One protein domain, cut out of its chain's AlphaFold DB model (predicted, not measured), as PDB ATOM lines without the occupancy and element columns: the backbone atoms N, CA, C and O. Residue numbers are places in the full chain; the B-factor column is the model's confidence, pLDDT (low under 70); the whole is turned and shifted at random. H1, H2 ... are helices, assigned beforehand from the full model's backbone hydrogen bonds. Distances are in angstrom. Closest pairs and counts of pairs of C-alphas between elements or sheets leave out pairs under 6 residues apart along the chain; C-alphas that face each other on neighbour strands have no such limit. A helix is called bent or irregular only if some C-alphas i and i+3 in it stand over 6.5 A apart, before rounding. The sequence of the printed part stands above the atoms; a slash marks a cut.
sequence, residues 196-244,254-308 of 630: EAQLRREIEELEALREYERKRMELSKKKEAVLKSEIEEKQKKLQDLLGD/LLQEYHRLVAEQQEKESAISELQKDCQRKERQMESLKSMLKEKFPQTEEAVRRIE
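AT A GLANCE: This is residues 196 to 244 and 254 to 308 of the 630 residues of an uncharacterized protein of Chromera velia CCMP2878 (UniProt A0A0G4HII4). Two very long, nearly straight helices, H1 and H2, run side by side in opposite ways and make a narrow V. They come near each other toward the cut, where residues 231 to 238 of H1 meet residues 258 to 265 of H2, and they spread apart toward the other end, where the short helix H3 follows at the far end of H2. The printed part has 104 residues with three named helices in the order H1, H2, H3 and no named strand; the class is all helix. The whole is extended, with a radius of gyration of the C-alphas of 23.4 A, and the C-alphas span 75 by 27 by 12 A, a rod.

IN THESE COORDINATES: The longest helix, H1, has 48 residues, 196 to 243, and measures 70.1 A from first to last C-alpha. It begins at C-alpha 196 at (541.170, 249.669, 463.282) and ends at C-alpha 243 at (554.895, 295.090, 514.880). H2, residues 254 to 296, is 61.3 A long and begins at C-alpha 254 at (560.240, 287.909, 521.853). H3, residues 298 to 306, is 11.5 A long and ends at C-alpha 306 at (557.484, 242.215, 464.355). No helix is bent or irregular.

HOW THE PARTS SIT: H1 and H2 only just touch, with 3 pairs of C-alphas within 8 A. H1 touches H2 with residues 231 to 238 alone, and H2 touches H1 with residues 258 to 265 alone. Their closest C-alphas are those of Leu 238 and Leu 261, 7.3 A apart. Their lines stand at a shallow tilt of 12 degrees, opposite ways, with 15.7 A from centre to centre. Residues 196 to 223 of H1 and residues 273 to 292 of H2 stand free. H2 and H3 are close but not clearly touching: their closest C-alphas, those of Lys 294 and Glu 301, are 6.9 A apart. They run the same way at a steep tilt of 52 degrees. H1 and H3 are apart. In H1, H2 and H3 every O i to N i+4 pair is within hydrogen-bond range.

THE WHOLE: The two C-alphas farthest apart are those of Asp 244 and Arg 306, at 75.6 A, while the first and last printed C-alphas, those of Glu 196 and Glu 308, are 17.3 A apart. Residues 245 to 253 are cut out and not printed, and C-alphas 244 and 254 are 10.8 A apart across the cut. The link from H1 to H2 runs across this cut; the link from H2 to H3, one residue, is tight. The mean pLDDT of the printed part is 79.2. It is under 70 in 16 residues: 196 to 197, 244, 293 and 297 to 308. H3 has a mean pLDDT of 52.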
ATOM      1  N   GLU A 196     541.826 248.417 462.915       68.31
ATOM      2  CA  GLU A 196     541.170 249.669 463.282       68.31
ATOM      3  C   GLU A 196     540.726 249.651 464.750       68.31
ATOM      4  O   GLU A 196     540.977 250.609 465.484       68.31
ATOM      5  N   ALA A 197     540.150 248.540 465.222       69.62
ATOM      6  CA  ALA A 197     539.811 248.366 466.631       69.62
ATOM      7  C   ALA A 197     541.052 248.419 467.535       69.62
ATOM      8  O   ALA A 197     540.998 248.996 468.622       69.62
ATOM      9  N   GLN A 198     542.178 247.853 467.092       74.25
ATOM     10  CA  GLN A 198     543.432 247.900 467.841       74.25
ATOM     11  C   GLN A 198     543.989 249.327 467.937       74.25
ATOM     12  O   GLN A 198     544.333 249.765 469.032       74.25
ATOM     13  N   LEU A 199     544.005 250.075 466.829       72.88
ATOM     14  CA  LEU A 199     544.443 251.474 466.818       72.88
ATOM     15  C   LEU A 199     543.527 252.371 467.655       72.88
ATOM     16  O   LEU A 199     544.015 253.240 468.372       72.88
ATOM     17  N   ARG A 200     542.207 252.154 467.610       70.12
ATOM     18  CA  ARG A 200     541.252 252.888 468.455       70.12
ATOM     19  C   ARG A 200     541.512 252.644 469.944       70.12
ATOM     20  O   ARG A 200     541.553 253.610 470.697       70.12
ATOM     21  N   ARG A 201     541.765 251.392 470.350       75.06
ATOM     22  CA  ARG A 201     542.135 251.055 471.739       75.06
ATOM     23  C   ARG A 201     543.446 251.713 472.164       75.06
ATOM     24  O   ARG A 201     543.529 252.230 473.270       75.06
ATOM     25  N   GLU A 202     544.451 251.720 471.291       73.56
ATOM     26  CA  GLU A 202     545.741 252.354 471.587       73.56
ATOM     27  C   GLU A 202     545.605 253.879 471.739       73.56
ATOM     28  O   GLU A 202     546.215 254.478 472.626       73.56
ATOM     29  N   ILE A 203     544.771 254.520 470.911       70.38
ATOM     30  CA  ILE A 203     544.460 255.952 471.036       70.38
ATOM     31  C   ILE A 203     543.742 256.234 472.363       70.38
ATOM     32  O   ILE A 203     544.158 257.139 473.084       70.38
ATOM     33  N   GLU A 204     542.725 255.444 472.709       79.88
ATOM     34  CA  GLU A 204     541.969 255.581 473.960       79.88
ATOM     35  C   GLU A 204     542.872 255.411 475.196       79.88
ATOM     36  O   GLU A 204     542.825 256.218 476.127       79.88
ATOM     37  N   GLU A 205     543.776 254.428 475.181       80.94
ATOM     38  CA  GLU A 205     544.753 254.205 476.254       80.94
ATOM     39  C   GLU A 205     545.728 255.389 476.402       80.94
ATOM     40  O   GLU A 205     546.012 255.848 477.515       80.94
ATOM     41  N   LEU A 206     546.215 255.941 475.285       71.75
ATOM     42  CA  LEU A 206     547.099 257.110 475.294       71.75
ATOM     43  C   LEU A 206     546.392 258.383 475.772       71.75
ATOM     44  O   LEU A 206     547.013 259.218 476.440       71.75
ATOM     45  N   GLU A 207     545.116 258.558 475.443       73.50
ATOM     46  CA  GLU A 207     544.311 259.681 475.925       73.50
ATOM     47  C   GLU A 207     544.044 259.575 477.429       73.50
ATOM     48  O   GLU A 207     544.259 260.557 478.148       73.50
ATOM     49  N   ALA A 208     543.719 258.377 477.927       84.50
ATOM     50  CA  ALA A 208     543.560 258.115 479.355       84.50
ATOM     51  C   ALA A 208     544.847 258.412 480.147       84.50
ATOM     52  O   ALA A 208     544.809 259.052 481.204       84.50
ATOM     53  N   LEU A 209     546.013 258.025 479.613       79.38
ATOM     54  CA  LEU A 209     547.313 258.342 480.216       79.38
ATOM     55  C   LEU A 209     547.576 259.853 480.271       79.38
ATOM     56  O   LEU A 209     548.005 260.371 481.306       79.38
ATOM     57  N   ARG A 210     547.285 260.584 479.189       75.81
ATOM     58  CA  ARG A 210     547.439 262.050 479.156       75.81
ATOM     59  C   ARG A 210     546.510 262.752 480.140       75.81
ATOM     60  O   ARG A 210     546.909 263.740 480.764       75.81
ATOM     61  N   GLU A 211     545.278 262.274 480.286       88.56
ATOM     62  CA  GLU A 211     544.328 262.821 481.253       88.56
ATOM     63  C   GLU A 211     544.792 262.570 482.694       88.56
ATOM     64  O   GLU A 211     544.762 263.481 483.529       88.56
ATOM     65  N   TYR A 212     545.301 261.370 482.974       89.00
ATOM     66  CA  TYR A 212     545.882 261.029 484.269       89.00
ATOM     67  C   TYR A 212     547.061 261.945 484.634       89.00
ATOM     68  O   TYR A 212     547.104 262.502 485.735       89.00
ATOM     69  N   GLU A 213     547.996 262.166 483.704       81.56
ATOM     70  CA  GLU A 213     549.133 263.072 483.917       81.56
ATOM     71  C   GLU A 213     548.679 264.515 484.174       81.56
ATOM     72  O   GLU A 213     549.206 265.181 485.072       81.56
ATOM     73  N   ARG A 214     547.650 264.987 483.459       83.75
ATOM     74  CA  ARG A 214     547.064 266.317 483.675       83.75
ATOM     75  C   ARG A 214     546.485 266.455 485.084       83.75
ATOM     76  O   ARG A 214     546.853 267.391 485.795       83.75
ATOM     77  N   LYS A 215     545.659 265.498 485.524       92.25
ATOM     78  CA  LYS A 215     545.073 265.483 486.879       92.25
ATOM     79  C   LYS A 215     546.155 265.444 487.958       92.25
ATOM     80  O   LYS A 215     546.071 266.163 488.955       92.25
ATOM     81  N   ARG A 216     547.218 264.660 487.749       90.94
ATOM     82  CA  ARG A 216     548.366 264.598 488.664       90.94
ATOM     83  C   ARG A 216     549.071 265.954 488.791       90.94
ATOM     84  O   ARG A 216     549.371 266.378 489.908       90.94
ATOM     85  N   MET A 217     549.307 266.645 487.676       80.19
ATOM     86  CA  MET A 217     549.922 267.978 487.675       80.19
ATOM     87  C   MET A 217     549.029 269.033 488.337       80.19
ATOM     88  O   MET A 217     549.526 269.877 489.081       80.19
ATOM     89  N   GLU A 218     547.714 268.976 488.125       90.56
ATOM     90  CA  GLU A 218     546.755 269.870 488.787       90.56
ATOM     91  C   GLU A 218     546.722 269.665 490.305       90.56
ATOM     92  O   GLU A 218     546.769 270.640 491.055       90.56
ATOM     93  N   LEU A 219     546.716 268.413 490.773       93.19
ATOM     94  CA  LEU A 219     546.802 268.102 492.202       93.19
ATOM     95  C   LEU A 219     548.113 268.604 492.815       93.19
ATOM     96  O   LEU A 219     548.102 269.150 493.918       93.19
ATOM     97  N   SER A 220     549.231 268.467 492.097       84.81
ATOM     98  CA  SER A 220     550.521 269.003 492.539       84.81
ATOM     99  C   SER A 220     550.484 270.527 492.678       84.81
ATOM    100  O   SER A 220     550.912 271.054 493.702       84.81
ATOM    101  N   LYS A 221     549.914 271.237 491.695       88.69
ATOM    102  CA  LYS A 221     549.756 272.701 491.745       88.69
ATOM    103  C   LYS A 221     548.848 273.151 492.888       88.69
ATOM    104  O   LYS A 221     549.156 274.138 493.547       88.69
ATOM    105  N   LYS A 222     547.756 272.425 493.156       93.69
ATOM    106  CA  LYS A 222     546.868 272.709 494.296       93.69
ATOM    107  C   LYS A 222     547.601 272.553 495.629       93.69
ATOM    108  O   LYS A 222     547.504 273.440 496.470       93.69
ATOM    109  N   LYS A 223     548.378 271.478 495.804       91.38
ATOM    110  CA  LYS A 223     549.203 271.277 497.010       91.38
ATOM    111  C   LYS A 223     550.239 272.385 497.186       91.38
ATOM    112  O   LYS A 223     550.403 272.890 498.290       91.38
ATOM    113  N   GLU A 224     550.899 272.793 496.105       85.81
ATOM    114  CA  GLU A 224     551.859 273.900 496.136       85.81
ATOM    115  C   GLU A 224     551.190 275.231 496.521       85.81
ATOM    116  O   GLU A 224     551.747 275.986 497.312       85.81
ATOM    117  N   ALA A 225     549.988 275.509 496.007       91.81
ATOM    118  CA  ALA A 225     549.237 276.716 496.345       91.81
ATOM    119  C   ALA A 225     548.836 276.763 497.829       91.81
ATOM    120  O   ALA A 225     549.025 277.796 498.466       91.81
ATOM    121  N   VAL A 226     548.361 275.644 498.392       94.69
ATOM    122  CA  VAL A 226     548.021 275.542 499.826       94.69
ATOM    123  C   VAL A 226     549.252 275.787 500.701       94.69
ATOM    124  O   VAL A 226     549.202 276.586 501.635       94.69
ATOM    125  N   LEU A 227     550.388 275.169 500.362       89.75
ATOM    126  CA  LEU A 227     551.637 275.377 501.098       89.75
ATOM    127  C   LEU A 227     552.115 276.834 501.022       89.75
ATOM    128  O   LEU A 227     552.579 277.370 502.025       89.75
ATOM    129  N   LYS A 228     551.968 277.500 499.869       90.19
ATOM    130  CA  LYS A 228     552.294 278.929 499.733       90.19
ATOM    131  C   LYS A 228     551.395 279.807 500.600       90.19
ATOM    132  O   LYS A 228     551.925 280.654 501.310       90.19
ATOM    133  N   SER A 229     550.082 279.566 500.617       94.06
ATOM    134  CA  SER A 229     549.177 280.329 501.487       94.06
ATOM    135  C   SER A 229     549.474 280.121 502.974       94.06
ATOM    136  O   SER A 229     549.434 281.078 503.738       94.06
ATOM    137  N   GLU A 230     549.844 278.903 503.394       91.88
ATOM    138  CA  GLU A 230     550.256 278.656 504.782       91.88
ATOM    139  C   GLU A 230     551.548 279.395 505.151       91.88
ATOM    140  O   GLU A 230     551.701 279.847 506.287       91.88
ATOM    141  N   ILE A 231     552.502 279.487 504.218       87.38
ATOM    142  CA  ILE A 231     553.745 280.240 504.421       87.38
ATOM    143  C   ILE A 231     553.432 281.732 504.541       87.38
ATOM    144  O   ILE A 231     553.917 282.364 505.473       87.38
ATOM    145  N   GLU A 232     552.594 282.279 503.660       91.81
ATOM    146  CA  GLU A 232     552.179 283.686 503.704       91.81
ATOM    147  C   GLU A 232     551.428 284.023 505.002       91.81
ATOM    148  O   GLU A 232     551.716 285.040 505.633       91.81
ATOM    149  N   GLU A 233     550.522 283.154 505.464       93.94
ATOM    150  CA  GLU A 233     549.817 283.340 506.740       93.94
ATOM    151  C   GLU A 233     550.786 283.314 507.930       93.94
ATOM    152  O   GLU A 233     550.701 284.164 508.820       93.94
ATOM    153  N   LYS A 234     551.737 282.369 507.944       86.25
ATOM    154  CA  LYS A 234     552.764 282.306 508.993       86.25
ATOM    155  C   LYS A 234     553.690 283.523 508.963       86.25
ATOM    156  O   LYS A 234     553.984 284.065 510.023       86.25
ATOM    157  N   GLN A 235     554.109 283.979 507.783       83.25
ATOM    158  CA  GLN A 235     554.927 285.185 507.625       83.25
ATOM    159  C   GLN A 235     554.191 286.431 508.115       83.25
ATOM    160  O   GLN A 235     554.780 287.238 508.829       83.25
ATOM    161  N   LYS A 236     552.894 286.554 507.807       89.94
ATOM    162  CA  LYS A 236     552.060 287.647 508.306       89.94
ATOM    163  C   LYS A 236     551.939 287.619 509.831       89.94
ATOM    164  O   LYS A 236     552.203 288.633 510.460       89.94
ATOM    165  N   LYS A 237     551.632 286.462 510.434       86.69
ATOM    166  CA  LYS A 237     551.586 286.319 511.906       86.69
ATOM    167  C   LYS A 237     552.910 286.715 512.560       86.69
ATOM    168  O   LYS A 237     552.910 287.386 513.583       86.69
ATOM    169  N   LEU A 238     554.030 286.317 511.961       81.06
ATOM    170  CA  LEU A 238     555.369 286.666 512.437       81.06
ATOM    171  C   LEU A 238     555.618 288.179 512.339       81.06
ATOM    172  O   LEU A 238     556.180 288.770 513.255       81.06
ATOM    173  N   GLN A 239     555.160 288.815 511.261       84.50
ATOM    174  CA  GLN A 239     555.260 290.258 511.065       84.50
ATOM    175  C   GLN A 239     554.367 291.053 512.031       84.50
ATOM    176  O   GLN A 239     554.824 292.059 512.564       84.50
ATOM    177  N   ASP A 240     553.145 290.585 512.296       85.88
ATOM    178  CA  ASP A 240     552.220 291.199 513.258       85.88
ATOM    179  C   ASP A 240     552.799 291.123 514.689       85.88
ATOM    180  O   ASP A 240     552.854 292.131 515.391       85.88
ATOM    181  N   LEU A 241     553.361 289.969 515.083       79.44
ATOM    182  CA  LEU A 241     554.059 289.804 516.372       79.44
ATOM    183  C   LEU A 241     555.289 290.718 516.516       79.44
ATOM    184  O   LEU A 241     555.603 291.154 517.621       79.44
ATOM    185  N   LEU A 242     555.990 291.010 515.417       78.00
ATOM    186  CA  LEU A 242     557.112 291.954 515.405       78.00
ATOM    187  C   LEU A 242     556.661 293.426 515.406       78.00
ATOM    188  O   LEU A 242     557.447 294.290 515.786       78.00
ATOM    189  N   GLY A 243     555.437 293.730 514.959       75.81
ATOM    190  CA  GLY A 243     554.895 295.090 514.880       75.81
ATOM    191  C   GLY A 243     554.319 295.612 516.200       75.81
ATOM    192  O   GLY A 243     554.480 296.793 516.500       75.81
ATOM    193  N   ASP A 244     553.711 294.732 517.002       64.12
ATOM    194  CA  ASP A 244     552.990 295.077 518.242       64.12
ATOM    195  C   ASP A 244     553.832 294.936 519.524       64.12
ATOM    196  O   ASP A 244     553.303 294.810 520.627       64.12
ATOM    197  N   LEU A 254     560.457 287.663 523.279       72.81
ATOM    198  CA  LEU A 254     560.240 287.909 521.853       72.81
ATOM    199  C   LEU A 254     561.350 287.330 520.991       72.81
ATOM    200  O   LEU A 254     561.072 286.789 519.921       72.81
ATOM    201  N   LEU A 255     562.596 287.384 521.467       79.12
ATOM    202  CA  LEU A 255     563.700 286.673 520.830       79.12
ATOM    203  C   LEU A 255     563.443 285.161 520.821       79.12
ATOM    204  O   LEU A 255     563.687 284.506 519.809       79.12
ATOM    205  N   GLN A 256     562.924 284.603 521.920       85.12
ATOM    206  CA  GLN A 256     562.578 283.182 522.006       85.12
ATOM    207  C   GLN A 256     561.458 282.800 521.030       85.12
ATOM    208  O   GLN A 256     561.590 281.809 520.310       85.12
ATOM    209  N   GLU A 257     560.385 283.590 520.950       83.06
ATOM    210  CA  GLU A 257     559.283 283.326 520.017       83.06
ATOM    211  C   GLU A 257     559.723 283.500 518.550       83.06
ATOM    212  O   GLU A 257     559.393 282.668 517.701       83.06
ATOM    213  N   TYR A 258     560.561 284.502 518.257       82.12
ATOM    214  CA  TYR A 258     561.178 284.686 516.940       82.12
ATOM    215  C   TYR A 258     562.028 283.474 516.538       82.12
ATOM    216  O   TYR A 258     561.854 282.930 515.447       82.12
ATOM    217  N   HIS A 259     562.904 282.993 517.426       85.31
ATOM    218  CA  HIS A 259     563.712 281.804 517.159       85.31
ATOM    219  C   HIS A 259     562.860 280.544 516.967       85.31
ATOM    220  O   HIS A 259     563.173 279.745 516.083       85.31
ATOM    221  N   ARG A 260     561.758 280.385 517.720       90.62
ATOM    222  CA  ARG A 260     560.806 279.279 517.511       90.62
ATOM    223  C   ARG A 260     560.193 279.332 516.113       90.62
ATOM    224  O   ARG A 260     560.169 278.320 515.419       90.62
ATOM    225  N   LEU A 261     559.728 280.503 515.681       81.56
ATOM    226  CA  LEU A 261     559.086 280.655 514.377       81.56
ATOM    227  C   LEU A 261     560.069 280.482 513.209       81.56
ATOM    228  O   LEU A 261     559.709 279.869 512.204       81.56
ATOM    229  N   VAL A 262     561.313 280.953 513.345       82.62
ATOM    230  CA  VAL A 262     562.377 280.703 512.355       82.62
ATOM    231  C   VAL A 262     562.679 279.206 512.250       82.62
ATOM    232  O   VAL A 262     562.796 278.689 511.139       82.62
ATOM    233  N   ALA A 263     562.743 278.491 513.378       88.38
ATOM    234  CA  ALA A 263     562.939 277.043 513.380       88.38
ATOM    235  C   ALA A 263     561.776 276.303 512.692       88.38
ATOM    236  O   ALA A 263     562.019 275.455 511.833       88.38
ATOM    237  N   GLU A 264     560.522 276.670 512.983       87.06
ATOM    238  CA  GLU A 264     559.347 276.105 512.300       87.06
ATOM    239  C   GLU A 264     559.337 276.401 510.791       87.06
ATOM    240  O   GLU A 264     558.923 275.559 509.989       87.06
ATOM    241  N   GLN A 265     559.758 277.603 510.378       83.31
ATOM    242  CA  GLN A 265     559.855 277.952 508.961       83.31
ATOM    243  C   GLN A 265     560.916 277.093 508.265       83.31
ATOM    244  O   GLN A 265     560.658 276.545 507.193       83.31
ATOM    245  N   GLN A 266     562.077 276.929 508.895       88.81
ATOM    246  CA  GLN A 266     563.168 276.121 508.364       88.81
ATOM    247  C   GLN A 266     562.781 274.635 508.263       88.81
ATOM    248  O   GLN A 266     563.122 273.974 507.280       88.81
ATOM    249  N   GLU A 267     561.999 274.121 509.218       90.44
ATOM    250  CA  GLU A 267     561.423 272.773 509.161       90.44
ATOM    251  C   GLU A 267     560.468 272.621 507.963       90.44
ATOM    252  O   GLU A 267     560.618 271.688 507.168       90.44
ATOM    253  N   LYS A 268     559.552 273.574 507.739       83.44
ATOM    254  CA  LYS A 268     558.649 273.552 506.570       83.44
ATOM    255  C   LYS A 268     559.395 273.649 505.234       83.44
ATOM    256  O   LYS A 268     559.059 272.931 504.292       83.44
ATOM    257  N   GLU A 269     560.415 274.501 505.137       80.88
ATOM    258  CA  GLU A 269     561.263 274.608 503.941       80.88
ATOM    259  C   GLU A 269     562.028 273.302 503.677       80.88
ATOM    260  O   GLU A 269     562.126 272.852 502.529       80.88
ATOM    261  N   SER A 270     562.501 272.636 504.736       88.62
ATOM    262  CA  SER A 270     563.137 271.323 504.624       88.62
ATOM    263  C   SER A 270     562.156 270.247 504.140       88.62
ATOM    264  O   SER A 270     562.496 269.496 503.224       88.62
ATOM    265  N   ALA A 271     560.910 270.250 504.627       86.38
ATOM    266  CA  ALA A 271     559.858 269.334 504.181       86.38
ATOM    267  C   ALA A 271     559.487 269.543 502.700       86.38
ATOM    268  O   ALA A 271     559.296 268.576 501.958       86.38
ATOM    269  N   ILE A 272     559.448 270.795 502.225       81.31
ATOM    270  CA  ILE A 272     559.269 271.104 500.795       81.31
ATOM    271  C   ILE A 272     560.445 270.560 499.976       81.31
ATOM    272  O   ILE A 272     560.237 269.945 498.926       81.31
ATOM    273  N   SER A 273     561.679 270.749 500.453       88.31
ATOM    274  CA  SER A 273     562.874 270.225 499.783       88.31
ATOM    275  C   SER A 273     562.868 268.692 499.709       88.31
ATOM    276  O   SER A 273     563.230 268.120 498.678       88.31
ATOM    277  N   GLU A 274     562.425 268.007 500.764       89.50
ATOM    278  CA  GLU A 274     562.272 266.551 500.765       89.50
ATOM    279  C   GLU A 274     561.186 266.080 499.797       89.50
ATOM    280  O   GLU A 274     561.445 265.180 499.000       89.50
ATOM    281  N   LEU A 275     560.023 266.738 499.762       81.94
ATOM    282  CA  LEU A 275     558.971 266.443 498.783       81.94
ATOM    283  C   LEU A 275     559.457 266.616 497.338       81.94
ATOM    284  O   LEU A 275     559.140 265.794 496.476       81.94
ATOM    285  N   GLN A 276     560.262 267.646 497.058       83.06
ATOM    286  CA  GLN A 276     560.879 267.836 495.742       83.06
ATOM    287  C   GLN A 276     561.848 266.698 495.396       83.06
ATOM    288  O   GLN A 276     561.808 266.174 494.279       83.06
ATOM    289  N   LYS A 277     562.685 266.272 496.351       90.50
ATOM    290  CA  LYS A 277     563.591 265.125 496.169       90.50
ATOM    291  C   LYS A 277     562.821 263.827 495.948       90.50
ATOM    292  O   LYS A 277     563.227 263.027 495.108       90.50
ATOM    293  N   ASP A 278     561.712 263.619 496.647       85.81
ATOM    294  CA  ASP A 278     560.861 262.442 496.478       85.81
ATOM    295  C   ASP A 278     560.123 262.441 495.136       85.81
ATOM    296  O   ASP A 278     560.047 261.396 494.486       85.81
ATOM    297  N   CYS A 279     559.658 263.598 494.653       75.50
ATOM    298  CA  CYS A 279     559.155 263.738 493.284       75.50
ATOM    299  C   CYS A 279     560.226 263.362 492.252       75.50
ATOM    300  O   CYS A 279     559.965 262.514 491.399       75.50
ATOM    301  N   GLN A 280     561.448 263.891 492.384       83.62
ATOM    302  CA  GLN A 280     562.566 263.543 491.498       83.62
ATOM    303  C   GLN A 280     562.948 262.057 491.588       83.62
ATOM    304  O   GLN A 280     563.261 261.426 490.578       83.62
ATOM    305  N   ARG A 281     562.916 261.454 492.785       88.88
ATOM    306  CA  ARG A 281     563.145 260.010 492.965       88.88
ATOM    307  C   ARG A 281     562.072 259.187 492.265       88.88
ATOM    308  O   ARG A 281     562.425 258.230 491.585       88.88
ATOM    309  N   LYS A 282     560.794 259.557 492.388       84.62
ATOM    310  CA  LYS A 282     559.690 258.875 491.698       84.62
ATOM    311  C   LYS A 282     559.770 259.036 490.183       84.62
ATOM    312  O   LYS A 282     559.481 258.080 489.474       84.62
ATOM    313  N   GLU A 283     560.193 260.193 489.681       77.69
ATOM    314  CA  GLU A 283     560.470 260.394 488.252       77.69
ATOM    315  C   GLU A 283     561.584 259.463 487.767       77.69
ATOM    316  O   GLU A 283     561.380 258.718 486.811       77.69
ATOM    317  N   ARG A 284     562.708 259.394 488.489       87.88
ATOM    318  CA  ARG A 284     563.801 258.459 488.172       87.88
ATOM    319  C   ARG A 284     563.380 256.994 488.288       87.88
ATOM    320  O   ARG A 284     563.799 256.178 487.476       87.88
ATOM    321  N   GLN A 285     562.552 256.638 489.273       86.38
ATOM    322  CA  GLN A 285     561.999 255.285 489.408       86.38
ATOM    323  C   GLN A 285     561.056 254.947 488.255       86.38
ATOM    324  O   GLN A 285     561.133 253.845 487.728       86.38
ATOM    325  N   MET A 286     560.201 255.879 487.833       76.06
ATOM    326  CA  MET A 286     559.358 255.726 486.645       76.06
ATOM    327  C   MET A 286     560.204 255.545 485.387       76.06
ATOM    328  O   MET A 286     559.903 254.691 484.562       76.06
ATOM    329  N   GLU A 287     561.276 256.315 485.243       80.56
ATOM    330  CA  GLU A 287     562.194 256.216 484.111       80.56
ATOM    331  C   GLU A 287     562.981 254.896 484.124       80.56
ATOM    332  O   GLU A 287     563.109 254.237 483.093       80.56
ATOM    333  N   SER A 288     563.390 254.434 485.308       87.81
ATOM    334  CA  SER A 288     563.982 253.110 485.512       87.81
ATOM    335  C   SER A 288     562.982 251.973 485.296       87.81
ATOM    336  O   SER A 288     563.360 250.915 484.808       87.81
ATOM    337  N   LEU A 289     561.709 252.137 485.659       78.12
ATOM    338  CA  LEU A 289     560.665 251.154 485.370       78.12
ATOM    339  C   LEU A 289     560.393 251.105 483.872       78.12
ATOM    340  O   LEU A 289     560.274 250.013 483.331       78.12
ATOM    341  N   LYS A 290     560.368 252.255 483.190       73.25
ATOM    342  CA  LYS A 290     560.295 252.329 481.726       73.25
ATOM    343  C   LYS A 290     561.482 251.610 481.082       73.25
ATOM    344  O   LYS A 290     561.270 250.849 480.140       73.25
ATOM    345  N   SER A 291     562.704 251.786 481.590       76.69
ATOM    346  CA  SER A 291     563.877 251.073 481.067       76.69
ATOM    347  C   SER A 291     563.857 249.573 481.388       76.69
ATOM    348  O   SER A 291     564.133 248.771 480.503       76.69
ATOM    349  N   MET A 292     563.449 249.164 482.591       74.94
ATOM    350  CA  MET A 292     563.308 247.746 482.946       74.94
ATOM    351  C   MET A 292     562.163 247.058 482.201       74.94
ATOM    352  O   MET A 292     562.294 245.893 481.857       74.94
ATOM    353  N   LEU A 293     561.036 247.732 481.957       66.94
ATOM    354  CA  LEU A 293     559.951 247.212 481.115       66.94
ATOM    355  C   LEU A 293     560.462 246.975 479.694       66.94
ATOM    356  O   LEU A 293     560.195 245.923 479.119       66.94
ATOM    357  N   LYS A 294     561.264 247.913 479.182       72.12
ATOM    358  CA  LYS A 294     561.956 247.784 477.898       72.12
ATOM    359  C   LYS A 294     562.928 246.594 477.872       72.12
ATOM    360  O   LYS A 294     563.049 245.937 476.847       72.12
ATOM    361  N   GLU A 295     563.591 246.298 478.989       76.19
ATOM    362  CA  GLU A 295     564.560 245.199 479.109       76.19
ATOM    363  C   GLU A 295     563.921 243.823 479.380       76.19
ATOM    364  O   GLU A 295     564.351 242.831 478.802       76.19
ATOM    365  N   LYS A 296     562.901 243.747 480.250       71.56
ATOM    366  CA  LYS A 296     562.215 242.505 480.666       71.56
ATOM    367  C   LYS A 296     561.178 242.027 479.672       71.56
ATOM    368  O   LYS A 296     560.961 240.824 479.549       71.56
ATOM    369  N   PHE A 297     560.547 242.958 478.972       67.00
ATOM    370  CA  PHE A 297     559.659 242.639 477.874       67.00
ATOM    371  C   PHE A 297     560.257 243.172 476.576       67.00
ATOM    372  O   PHE A 297     559.645 244.001 475.895       67.00
ATOM    373  N   PRO A 298     561.438 242.653 476.181       61.25
ATOM    374  CA  PRO A 298     561.982 242.981 474.881       61.25
ATOM    375  C   PRO A 298     560.999 242.520 473.806       61.25
ATOM    376  O   PRO A 298     560.949 243.150 472.770       61.25
ATOM    377  N   GLN A 299     560.157 241.512 474.098       53.94
ATOM    378  CA  GLN A 299     559.075 240.994 473.263       53.94
ATOM    379  C   GLN A 299     557.895 241.950 473.053       53.94
ATOM    380  O   GLN A 299     557.199 241.782 472.064       53.94
ATOM    381  N   THR A 300     557.655 242.954 473.903       54.78
ATOM    382  CA  THR A 300     556.675 244.015 473.591       54.78
ATOM    383  C   THR A 300     557.294 245.016 472.625       54.78
ATOM    384  O   THR A 300     556.644 245.432 471.673       54.78
ATOM    385  N   GLU A 301     558.591 245.308 472.780       54.66
ATOM    386  CA  GLU A 301     559.382 245.973 471.737       54.66
ATOM    387  C   GLU A 301     559.509 245.099 470.477       54.66
ATOM    388  O   GLU A 301     559.552 245.630 469.377       54.66
ATOM    389  N   GLU A 302     559.544 243.772 470.604       47.78
ATOM    390  CA  GLU A 302     559.680 242.805 469.514       47.78
ATOM    391  C   GLU A 302     558.340 242.516 468.841       47.78
ATOM    392  O   GLU A 302     558.334 242.210 467.666       47.78
ATOM    393  N   ALA A 303     557.207 242.651 469.527       49.84
ATOM    394  CA  ALA A 303     555.865 242.620 468.952       49.84
ATOM    395  C   ALA A 303     555.598 243.919 468.187       49.84
ATOM    396  O   ALA A 303     555.127 243.872 467.054       49.84
ATOM    397  N   VAL A 304     556.027 245.060 468.741       49.66
ATOM    398  CA  VAL A 304     556.070 246.345 468.030       49.66
ATOM    399  C   VAL A 304     557.060 246.296 466.850       49.66
ATOM    400  O   VAL A 304     556.747 246.813 465.783       49.66
ATOM    401  N   ARG A 305     558.206 245.605 466.971       47.50
ATOM    402  CA  ARG A 305     559.176 245.397 465.871       47.50
ATOM    403  C   ARG A 305     558.813 244.267 464.902       47.50
ATOM    404  O   ARG A 305     559.319 244.293 463.796       47.50
ATOM    405  N   ARG A 306     557.978 243.284 465.258       46.47
ATOM    406  CA  ARG A 306     557.484 242.215 464.355       46.47
ATOM    407  C   ARG A 306     556.406 242.733 463.407       46.47
ATOM    408  O   ARG A 306     556.185 242.134 462.363       46.47
ATOM    409  N   ILE A 307     555.775 243.851 463.763       46.84
ATOM    410  CA  ILE A 307     554.926 244.647 462.869       46.84
ATOM    411  C   ILE A 307     555.795 245.537 461.946       46.84
ATOM    412  O   ILE A 307     555.328 245.993 460.905       46.84
ATOM    413  N   GLU A 308     557.085 245.731 462.255       40.72
ATOM    414  CA  GLU A 308     558.051 246.392 461.367       40.72
ATOM    415  C   GLU A 308     558.791 245.360 460.476       40.72
ATOM    416  O   GLU A 308     559.222 244.309 460.954       40.72
TER     417      GLU A 308